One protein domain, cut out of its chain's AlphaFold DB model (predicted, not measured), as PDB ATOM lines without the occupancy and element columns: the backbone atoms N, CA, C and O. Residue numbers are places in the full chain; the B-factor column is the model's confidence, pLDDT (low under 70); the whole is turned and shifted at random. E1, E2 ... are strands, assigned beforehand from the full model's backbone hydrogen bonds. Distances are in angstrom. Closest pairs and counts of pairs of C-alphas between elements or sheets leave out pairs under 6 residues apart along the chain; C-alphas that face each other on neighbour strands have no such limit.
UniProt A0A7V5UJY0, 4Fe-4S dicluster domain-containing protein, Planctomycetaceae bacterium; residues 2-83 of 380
ATOM      1  N   LEU A   2     183.915 274.879 327.365       90.25
ATOM      2  CA  LEU A   2     183.383 276.222 327.133       90.25
ATOM      3  C   LEU A   2     183.757 276.664 325.714       90.25
ATOM      4  O   LEU A   2     184.871 276.362 325.283       90.25
ATOM      5  N   PRO A   3     182.876 277.382 324.994       91.25
ATOM      6  CA  PRO A   3     183.275 278.027 323.753       91.25
ATOM      7  C   PRO A   3     184.296 279.134 324.043       91.25
ATOM      8  O   PRO A   3     184.250 279.776 325.095       91.25
ATOM      9  N   VAL A   4     185.204 279.364 323.099       91.56
ATOM     10  CA  VAL A   4     186.250 280.388 323.203       91.56
ATOM     11  C   VAL A   4     185.926 281.526 322.242       91.56
ATOM     12  O   VAL A   4     185.687 281.292 321.061       91.56
ATOM     13  N   HIS A   5     185.944 282.756 322.750       90.88
ATOM     14  CA  HIS A   5     185.860 283.978 321.954       90.88
ATOM     15  C   HIS A   5     187.144 284.779 322.157       90.88
ATOM     16  O   HIS A   5     187.506 285.092 323.292       90.88
ATOM     17  N   ILE A   6     187.845 285.085 321.065       90.19
ATOM     18  CA  ILE A   6     189.083 285.861 321.116       90.19
ATOM     19  C   ILE A   6     188.723 287.339 321.234       90.19
ATOM     20  O   ILE A   6     188.093 287.910 320.348       90.19
ATOM     21  N   GLN A   7     189.127 287.948 322.343       89.69
ATOM     22  CA  GLN A   7     188.845 289.339 322.666       89.69
ATOM     23  C   GLN A   7     190.146 290.144 322.592       89.69
ATOM     24  O   GLN A   7     191.073 289.892 323.360       89.69
ATOM     25  N   ALA A   8     190.195 291.139 321.705       89.31
ATOM     26  CA  ALA A   8     191.325 292.063 321.642       89.31
ATOM     27  C   ALA A   8     191.496 292.802 322.982       89.31
ATOM     28  O   ALA A   8     190.510 293.235 323.596       89.31
ATOM     29  N   GLY A   9     192.749 292.926 323.431       87.69
ATOM     30  CA  GLY A   9     193.130 293.578 324.691       87.69
ATOM     31  C   GLY A   9     193.110 292.656 325.909       87.69
ATOM     32  O   GLY A   9     193.404 293.094 327.021       87.69
ATOM     33  N   GLN A  10     192.763 291.381 325.724       90.12
ATOM     34  CA  GLN A  10     192.922 290.362 326.754       90.12
ATOM     35  C   GLN A  10     194.406 289.990 326.884       90.12
ATOM     36  O   GLN A  10     195.060 289.695 325.894       90.12
ATOM     37  N   HIS A  11     194.935 289.967 328.109       90.06
ATOM     38  CA  HIS A  11     196.330 289.593 328.358       90.06
ATOM     39  C   HIS A  11     196.587 288.104 328.042       90.06
ATOM     40  O   HIS A  11     195.859 287.247 328.545       90.06
ATOM     41  N   ASP A  12     197.678 287.779 327.338       88.56
ATOM     42  CA  ASP A  12     198.015 286.431 326.817       88.56
ATOM     43  C   ASP A  12     197.961 285.292 327.842       88.56
ATOM     44  O   ASP A  12     197.700 284.132 327.531       88.56
ATOM     45  N   ARG A  13     198.248 285.617 329.103       91.25
ATOM     46  CA  ARG A  13     198.282 284.660 330.222       91.25
ATOM     47  C   ARG A  13     196.974 284.562 331.011       91.25
ATOM     48  O   ARG A  13     196.968 283.950 332.079       91.25
ATOM     49  N   VAL A  14     195.903 285.204 330.553       92.06
ATOM     50  CA  VAL A  14     194.640 285.315 331.289       92.06
ATOM     51  C   VAL A  14     193.479 284.892 330.402       92.06
ATOM     52  O   VAL A  14     193.246 285.475 329.350       92.06
ATOM     53  N   VAL A  15     192.670 283.957 330.894       92.88
ATOM     54  CA  VAL A  15     191.353 283.653 330.322       92.88
ATOM     55  C   VAL A  15     190.280 284.185 331.259       92.88
ATOM     56  O   VAL A  15     190.295 283.900 332.456       92.88
ATOM     57  N   ALA A  16     189.353 284.963 330.709       93.94
ATOM     58  CA  ALA A  16     188.187 285.443 331.430       93.94
ATOM     59  C   ALA A  16     186.989 284.529 331.152       93.94
ATOM     60  O   ALA A  16     186.704 284.198 330.002       93.94
ATOM     61  N   VAL A  17     186.269 284.143 332.205       93.75
ATOM     62  CA  VAL A  17     185.036 283.359 332.094       93.75
ATOM     63  C   VAL A  17     183.904 284.127 332.754       93.75
ATOM     64  O   VAL A  17     183.984 284.483 333.930       93.75
ATOM     65  N   ALA A  18     182.843 284.387 331.993       93.38
ATOM     66  CA  ALA A  18     181.659 285.057 332.507       93.38
ATOM     67  C   ALA A  18     180.880 284.145 333.470       93.38
ATOM     68  O   ALA A  18     180.659 282.963 333.204       93.38
ATOM     69  N   LEU A  19     180.425 284.717 334.585       91.94
ATOM     70  CA  LEU A  19     179.550 284.053 335.551       91.94
ATOM     71  C   LEU A  19     178.073 284.324 335.224       91.94
ATOM     72  O   LEU A  19     177.747 285.297 334.551       91.94
ATOM     73  N   GLY A  20     177.171 283.487 335.746       88.88
ATOM     74  CA  GLY A  20     175.714 283.665 335.619       88.88
ATOM     75  C   GLY A  20     175.028 282.751 334.598       88.88
ATOM     76  O   GLY A  20     173.801 282.682 334.582       88.88
ATOM     77  N   TYR A  21     175.807 282.001 333.818       89.81
ATOM     78  CA  TYR A  21     175.339 280.968 332.890       89.81
ATOM     79  C   TYR A  21     175.269 279.579 333.554       89.81
ATOM     80  O   TYR A  21     175.721 279.393 334.685       89.81
ATOM     81  N   GLY A  22     174.675 278.597 332.867       88.06
ATOM     82  CA  GLY A  22     174.570 277.211 333.333       88.06
ATOM     83  C   GLY A  22     173.606 276.992 334.503       88.06
ATOM     84  O   GLY A  22     173.818 276.099 335.322       88.06
ATOM     85  N   ARG A  23     172.581 277.843 334.641       84.38
ATOM     86  CA  ARG A  23     171.575 277.740 335.709       84.38
ATOM     87  C   ARG A  23     170.332 276.985 335.234       84.38
ATOM     88  O   ARG A  23     169.812 277.258 334.152       84.38
ATOM     89  N   MET A  24     169.822 276.108 336.101       76.81
ATOM     90  CA  MET A  24     168.498 275.494 335.952       76.81
ATOM     91  C   MET A  24     167.409 276.583 335.985       76.81
ATOM     92  O   MET A  24     167.550 277.564 336.721       76.81
ATOM     93  N   GLY A  25     166.344 276.433 335.191       68.62
ATOM     94  CA  GLY A  25     165.293 277.454 335.029       68.62
ATOM     95  C   GLY A  25     165.474 278.373 333.815       68.62
ATOM     96  O   GLY A  25     164.807 279.404 333.710       68.62
ATOM     97  N   THR A  26     166.365 278.006 332.889       65.44
ATOM     98  CA  THR A  26     166.426 278.617 331.552       65.44
ATOM     99  C   THR A  26     165.395 278.026 330.584       65.44
ATOM    100  O   THR A  26     165.195 278.602 329.520       65.44
ATOM    101  N   ASP A  27     164.653 276.986 330.989       64.50
ATOM    102  CA  ASP A  27     163.590 276.347 330.198       64.50
ATOM    103  C   ASP A  27     162.507 277.338 329.739       64.50
ATOM    104  O   ASP A  27     161.971 277.217 328.642       64.50
ATOM    105  N   ARG A  28     162.233 278.389 330.527       67.00
ATOM    106  CA  ARG A  28     161.294 279.463 330.141       67.00
ATOM    107  C   ARG A  28     161.720 280.239 328.887       67.00
ATOM    108  O   ARG A  28     160.918 280.965 328.319       67.00
ATOM    109  N   PHE A  29     162.984 280.122 328.487       66.88
ATOM    110  CA  PHE A  29     163.552 280.745 327.293       66.88
ATOM    111  C   PHE A  29     163.771 279.743 326.152       66.88
ATOM    112  O   PHE A  29     164.292 280.123 325.104       66.88
ATOM    113  N   ALA A  30     163.398 278.474 326.340       63.31
ATOM    114  CA  ALA A  30     163.573 277.431 325.337       63.31
ATOM    115  C   ALA A  30     162.658 277.639 324.115       63.31
ATOM    116  O   ALA A  30     163.057 277.328 322.998       63.31
ATOM    117  N   ASN A  31     161.482 278.243 324.318       62.69
ATOM    118  CA  ASN A  31     160.451 278.434 323.291       62.69
ATOM    119  C   ASN A  31     160.231 279.920 322.961       62.69
ATOM    120  O   ASN A  31     159.109 280.411 322.955       62.69
ATOM    121  N   LEU A  32     161.314 280.670 322.729       63.59
ATOM    122  CA  LEU A  32     161.215 282.059 322.246       63.59
ATOM    123  C   LEU A  32     160.963 282.148 320.727       63.59
ATOM    124  O   LEU A  32     160.747 283.241 320.204       63.59
ATOM    125  N   ALA A  33     161.009 281.011 320.025       57.97
ATOM    126  CA  ALA A  33     160.661 280.892 318.615       57.97
ATOM    127  C   ALA A  33     159.159 280.571 318.437       57.97
ATOM    128  O   ALA A  33     158.538 280.037 319.353       57.97
ATOM    129  N   PRO A  34     158.556 280.883 317.279       54.38
ATOM    130  CA  PRO A  34     157.129 280.663 317.033       54.38
ATOM    131  C   PRO A  34     156.807 279.183 316.821       54.38
ATOM    132  O   PRO A  34     157.466 278.518 316.024       54.38
ATOM    133  N   ASP A  35     155.701 278.723 317.407       54.94
ATOM    134  CA  ASP A  35     155.264 277.314 317.436       54.94
ATOM    135  C   ASP A  35     155.194 276.591 316.078       54.94
ATOM    136  O   ASP A  35     155.273 275.364 316.011       54.94
ATOM    137  N   TRP A  36     155.010 277.325 314.976       54.97
ATOM    138  CA  TRP A  36     154.788 276.758 313.640       54.97
ATOM    139  C   TRP A  36     156.063 276.594 312.800       54.97
ATOM    140  O   TRP A  36     155.998 275.981 311.734       54.97
ATOM    141  N   PHE A  37     157.209 277.120 313.246       52.72
ATOM    142  CA  PHE A  37     158.499 276.933 312.577       52.72
ATOM    143  C   PHE A  37     159.351 275.952 313.383       52.72
ATOM    144  O   PHE A  37     160.342 276.350 313.973       52.72
ATOM    145  N   GLU A  38     158.901 274.690 313.401       48.38
ATOM    146  CA  GLU A  38     159.462 273.565 314.161       48.38
ATOM    147  C   GLU A  38     159.601 273.887 315.656       48.38
ATOM    148  O   GLU A  38     160.468 274.646 316.065       48.38
ATOM    149  N   GLY A  39     158.759 273.270 316.494       48.09
ATOM    150  CA  GLY A  39     158.860 273.304 317.959       48.09
ATOM    151  C   GLY A  39     160.123 272.624 318.495       48.09
ATOM    152  O   GLY A  39     160.041 271.790 319.393       48.09
ATOM    153  N   ASN A  40     161.277 272.924 317.902       53.03
ATOM    154  CA  ASN A  40     162.581 272.520 318.346       53.03
ATOM    155  C   ASN A  40     162.980 273.529 319.423       53.03
ATOM    156  O   ASN A  40     163.291 274.681 319.104       53.03
ATOM    157  N   PRO A  41     162.875 273.153 320.704       58.69
ATOM    158  CA  PRO A  41     163.217 274.065 321.770       58.69
ATOM    159  C   PRO A  41     164.689 274.446 321.591       58.69
ATOM    160  O   PRO A  41     165.556 273.588 321.432       58.69
ATOM    161  N   MET A  42     164.978 275.745 321.616       63.44
ATOM    162  CA  MET A  42     166.330 276.292 321.432       63.44
ATOM    163  C   MET A  42     167.326 275.755 322.480       63.44
ATOM    164  O   MET A  42     168.547 275.848 322.327       63.44
ATOM    165  N   ILE A  43     166.774 275.222 323.571       68.25
ATOM    166  CA  ILE A  43     167.432 274.540 324.677       68.25
ATOM    167  C   ILE A  43     166.606 273.279 324.937       68.25
ATOM    168  O   ILE A  43     165.423 273.402 325.261       68.25
ATOM    169  N   ALA A  44     167.176 272.081 324.798       67.25
ATOM    170  CA  ALA A  44     166.417 270.861 325.076       67.25
ATOM    171  C   ALA A  44     166.016 270.788 326.563       67.25
ATOM    172  O   ALA A  44     166.646 271.403 327.423       67.25
ATOM    173  N   ALA A  45     164.965 270.030 326.887       66.38
ATOM    174  CA  ALA A  45     164.507 269.897 328.269       66.38
ATOM    175  C   ALA A  45     165.646 269.404 329.185       66.38
ATOM    176  O   ALA A  45     166.174 268.307 328.992       66.38
ATOM    177  N   GLY A  46     166.013 270.212 330.186       67.31
ATOM    178  CA  GLY A  46     167.118 269.918 331.105       67.31
ATOM    179  C   GLY A  46     168.504 270.390 330.643       67.31
ATOM    180  O   GLY A  46     169.468 270.219 331.390       67.31
ATOM    181  N   GLU A  47     168.623 271.006 329.464       75.81
ATOM    182  CA  GLU A  47     169.828 271.732 329.057       75.81
ATOM    183  C   GLU A  47     169.862 273.148 329.653       75.81
ATOM    184  O   GLU A  47     168.853 273.718 330.065       75.81
ATOM    185  N   THR A  48     171.055 273.746 329.700       81.62
ATOM    186  CA  THR A  48     171.253 275.108 330.209       81.62
ATOM    187  C   THR A  48     171.930 276.001 329.181       81.62
ATOM    188  O   THR A  48     172.796 275.559 328.425       81.62
ATOM    189  N   ILE A  49     171.625 277.301 329.208       85.75
ATOM    190  CA  ILE A  49     172.400 278.288 328.445       85.75
ATOM    191  C   ILE A  49     173.797 278.409 329.060       85.75
ATOM    192  O   ILE A  49     173.951 278.930 330.166       85.75
ATOM    193  N   GLY A  50     174.815 277.960 328.325       87.31
ATOM    194  CA  GLY A  50     176.210 277.969 328.770       87.31
ATOM    195  C   GLY A  50     176.490 276.962 329.891       87.31
ATOM    196  O   GLY A  50     175.683 276.077 330.164       87.31
ATOM    197  N   VAL A  51     177.650 277.093 330.538       90.06
ATOM    198  CA  VAL A  51     178.093 276.209 331.630       90.06
ATOM    199  C   VAL A  51     178.316 277.034 332.891       90.06
ATOM    200  O   VAL A  51     178.798 278.166 332.828       90.06
ATOM    201  N   ASN A  52     177.960 276.471 334.043       91.38
ATOM    202  CA  ASN A  52     178.115 277.148 335.320       91.38
ATOM    203  C   ASN A  52     179.586 277.140 335.747       91.38
ATOM    204  O   ASN A  52     180.111 276.109 336.159       91.38
ATOM    205  N   ALA A  53     180.226 278.305 335.677       92.06
ATOM    206  CA  ALA A  53     181.607 278.511 336.106       92.06
ATOM    207  C   ALA A  53     181.742 278.899 337.593       92.06
ATOM    208  O   ALA A  53     182.853 278.950 338.115       92.06
ATOM    209  N   ALA A  54     180.635 279.139 338.310       90.62
ATOM    210  CA  ALA A  54     180.673 279.482 339.735       90.62
ATOM    211  C   ALA A  54     181.380 278.440 340.629       90.62
ATOM    212  O   ALA A  54     182.035 278.861 341.581       90.62
ATOM    213  N   PRO A  55     181.331 277.117 340.350       90.88
ATOM    214  CA  PRO A  55     182.081 276.123 341.118       90.88
ATOM    215  C   PRO A  55     183.607 276.297 341.088       90.88
ATOM    216  O   PRO A  55     184.291 275.704 341.917       90.88
ATOM    217  N   TRP A  56     184.157 277.083 340.154       89.56
ATOM    218  CA  TRP A  56     185.593 277.393 340.117       89.56
ATOM    219  C   TRP A  56     185.997 278.514 341.078       89.56
ATOM    220  O   TRP A  56     187.186 278.712 341.328       89.56
ATOM    221  N   LEU A  57     185.026 279.241 341.635       90.50
ATOM    222  CA  LEU A  57     185.277 280.252 342.652       90.50
ATOM    223  C   LEU A  57     185.630 279.579 343.980       90.50
ATOM    224  O   LEU A  57     185.018 278.590 344.380       90.50
ATOM    225  N   ALA A  58     186.590 280.155 344.699       88.81
ATOM    226  CA  ALA A  58     186.975 279.692 346.028       88.81
ATOM    227  C   ALA A  58     186.569 280.721 347.084       88.81
ATOM    228  O   ALA A  58     186.690 281.922 346.854       88.81
ATOM    229  N   VAL A  59     186.142 280.265 348.261       89.75
ATOM    230  CA  VAL A  59     185.990 281.139 349.430       89.75
ATOM    231  C   VAL A  59     187.253 281.022 350.274       89.75
ATOM    232  O   VAL A  59     187.568 279.942 350.769       89.75
ATOM    233  N   VAL A  60     187.984 282.124 350.423       89.56
ATOM    234  CA  VAL A  60     189.210 282.209 351.227       89.56
ATOM    235  C   VAL A  60     189.034 283.362 352.209       89.56
ATOM    236  O   VAL A  60     188.673 284.464 351.801       89.56
ATOM    237  N   ASP A  61     189.209 283.097 353.505       91.00
ATOM    238  CA  ASP A  61     189.039 284.084 354.586       91.00
ATOM    239  C   ASP A  61     187.691 284.832 354.548       91.00
ATOM    240  O   ASP A  61     187.602 286.039 354.772       91.00
ATOM    241  N   GLY A  62     186.614 284.113 354.209       91.50
ATOM    242  CA  GLY A  62     185.262 284.677 354.108       91.50
ATOM    243  C   GLY A  62     185.028 285.574 352.885       91.50
ATOM    244  O   GLY A  62     183.979 286.211 352.796       91.50
ATOM    245  N   ARG A  63     185.969 285.631 351.933       90.25
ATOM    246  CA  ARG A  63     185.850 286.390 350.681       90.25
ATOM    247  C   ARG A  63     185.820 285.458 349.478       90.25
ATOM    248  O   ARG A  63     186.533 284.458 349.437       90.25
ATOM    249  N   ILE A  64     185.005 285.804 348.484       89.56
ATOM    250  CA  ILE A  64     184.986 285.102 347.197       89.56
ATOM    251  C   ILE A  64     186.225 285.529 346.413       89.56
ATOM    252  O   ILE A  64     186.391 286.705 346.091       89.56
ATOM    253  N   ARG A  65     187.088 284.566 346.101       90.56
ATOM    254  CA  ARG A  65     188.218 284.734 345.195       90.56
ATOM    255  C   ARG A  65     187.756 284.467 343.766       90.56
ATOM    256  O   ARG A  65     187.257 283.381 343.472       90.56
ATOM    257  N   THR A  66     187.930 285.464 342.902       90.00
ATOM    258  CA  THR A  66     187.529 285.426 341.487       90.00
ATOM    259  C   THR A  66     188.674 285.086 340.537       90.00
ATOM    260  O   THR A  66     188.414 284.812 339.369       90.00
ATOM    261  N   ASP A  67     189.924 285.055 341.012       90.44
ATOM    262  CA  ASP A  67     191.068 284.565 340.248       90.44
ATOM    263  C   ASP A  67     191.382 283.093 340.559       90.44
ATOM    264  O   ASP A  67     191.411 282.648 341.712       90.44
ATOM    265  N   VAL A  68     191.656 282.336 339.496       88.62
ATOM    266  CA  VAL A  68     192.172 280.967 339.557       88.62
ATOM    267  C   VAL A  68     193.529 280.957 338.866       88.62
ATOM    268  O   VAL A  68     193.672 281.447 337.747       88.62
ATOM    269  N   ARG A  69     194.547 280.427 339.547       88.94
ATOM    270  CA  ARG A  69     195.923 280.363 339.039       88.94
ATOM    271  C   ARG A  69     196.263 278.949 338.590       88.94
ATOM    272  O   ARG A  69     195.699 277.990 339.109       88.94
ATOM    273  N   SER A  70     197.229 278.844 337.678       88.44
ATOM    274  CA  SER A  70     197.769 277.567 337.190       88.44
ATOM    275  C   SER A  70     196.708 276.662 336.554       88.44
ATOM    276  O   SER A  70     196.603 275.485 336.886       88.44
ATOM    277  N   VAL A  71     195.905 277.230 335.653       90.69
ATOM    278  CA  VAL A  71     194.934 276.473 334.854       90.69
ATOM    279  C   VAL A  71     195.620 275.826 333.650       90.69
ATOM    280  O   VAL A  71     196.478 276.442 333.019       90.69
ATOM    281  N   THR A  72     195.216 274.601 333.318       92.00
ATOM    282  CA  THR A  72     195.597 273.932 332.067       92.00
ATOM    283  C   THR A  72     194.431 274.021 331.094       92.00
ATOM    284  O   THR A  72     193.288 273.759 331.466       92.00
ATOM    285  N   ILE A  73     194.723 274.425 329.859       92.06
ATOM    286  CA  ILE A  73     193.737 274.566 328.788       92.06
ATOM    287  C   ILE A  73     194.057 273.521 327.732       92.06
ATOM    288  O   ILE A  73     195.172 273.478 327.215       92.06
ATOM    289  N   GLU A  74     193.063 272.711 327.397       94.62
ATOM    290  CA  GLU A  74     193.151 271.706 326.348       94.62
ATOM    291  C   GLU A  74     192.061 271.982 325.320       94.62
ATOM    292  O   GLU A  74     190.898 272.214 325.666       94.62
ATOM    293  N   LYS A  75     192.447 271.995 324.042       93.75
ATOM    294  CA  LYS A  75     191.482 272.086 322.952       93.75
ATOM    295  C   LYS A  75     190.761 270.745 322.850       93.75
ATOM    296  O   LYS A  75     191.404 269.720 322.651       93.75
ATOM    297  N   VAL A  76     189.441 270.786 322.954       93.06
ATOM    298  CA  VAL A  76     188.568 269.637 322.708       93.06
ATOM    299  C   VAL A  76     188.084 269.635 321.259       93.06
ATOM    300  O   VAL A  76     188.086 270.677 320.594       93.06
ATOM    301  N   ASP A  77     187.672 268.467 320.774       90.38
ATOM    302  CA  ASP A  77     187.048 268.339 319.461       90.38
ATOM    303  C   ASP A  77     185.638 268.944 319.472       90.38
ATOM    304  O   ASP A  77     184.865 268.749 320.407       90.38
ATOM    305  N   GLY A  78     185.300 269.675 318.411       86.25
ATOM    306  CA  GLY A  78     183.995 270.313 318.245       86.25
ATOM    307  C   GLY A  78     184.093 271.778 317.829       86.25
ATOM    308  O   GLY A  78     185.117 272.441 317.994       86.25
ATOM    309  N   HIS A  79     183.000 272.285 317.268       86.94
ATOM    310  CA  HIS A  79     182.824 273.693 316.934       86.94
ATOM    311  C   HIS A  79     181.458 274.143 317.439       86.94
ATOM    312  O   HIS A  79     180.473 273.418 317.294       86.94
ATOM    313  N   LYS A  80     181.400 275.333 318.036       84.81
ATOM    314  CA  LYS A  80     180.155 275.939 318.498       84.81
ATOM    315  C   LYS A  80     180.107 277.381 318.037       84.81
ATOM    316  O   LYS A  80     180.971 278.170 318.410       84.81
ATOM    317  N   GLU A  81     179.088 277.697 317.255       85.38
ATOM    318  CA  GLU A  81     178.837 279.056 316.805       85.38
ATOM    319  C   GLU A  81     178.333 279.914 317.973       85.38
ATOM    320  O   GLU A  81     177.607 279.448 318.862       85.38
ATOM    321  N   LEU A  82     178.802 281.159 318.020       89.94
ATOM    322  CA  LEU A  82     178.389 282.141 319.011       89.94
ATOM    323  C   LEU A  82     177.494 283.158 318.316       89.94
ATOM    324  O   LEU A  82     177.932 283.822 317.384       89.94
ATOM    325  N   ALA A  83     176.261 283.297 318.801       90.88
ATOM    326  CA  ALA A  83     175.338 284.300 318.294       90.88
ATOM    327  C   ALA A  83     175.839 285.706 318.667       90.88
ATOM    328  O   ALA A  83     175.687 286.156 319.807       90.88
TER     329      ALA A  83
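This is residues 2 to 83 of the 380 residues of the protein "4Fe-4S dicluster domain-containing protein" of Planctomycetaceae bacterium (UniProt A0A7V5UJY0). This model has little regular structure: it is a loose, elongated run of loops with one small two-strand hairpin, E1 and E2, at one end and the loop round Trp 36 at the other. Residues 59 to 64 of the hairpin stick out. The printed part has 82 residues and no named helix; its class is all strand, though E1 and then E2 hold only 6 residues, in one antiparallel sheet. The radius of gyration of the C-alphas is 16.6 A and the spans are 51 by 31 by 23 A.

From Leu 2, C-alpha at (183.383, 276.222, 327.133), residues 2 to 57 hold no named element. Strand E1, residues 58 to 60, begins at C-alpha 58 (186.975, 279.692, 346.028). Strand E2, residues 63 to 65, ends at C-alpha 65 (188.218, 284.734, 345.195). Each measures 6.2 A from first to last C-alpha. Residues 66 to 83 hold no named element.

E1 and E2 form an antiparallel hairpin over a tight link, their directions 135 degrees apart. C-alphas 59 and 64 face each other at 4.7 A. N 65 and O 58, 2.8 A apart, are within hydrogen-bond range.

The farthest C-alphas, of Trp 36 and Asp 61, are 53.9 A apart. The printed part has no cut. Residues 25 to 46 have pLDDT under 70.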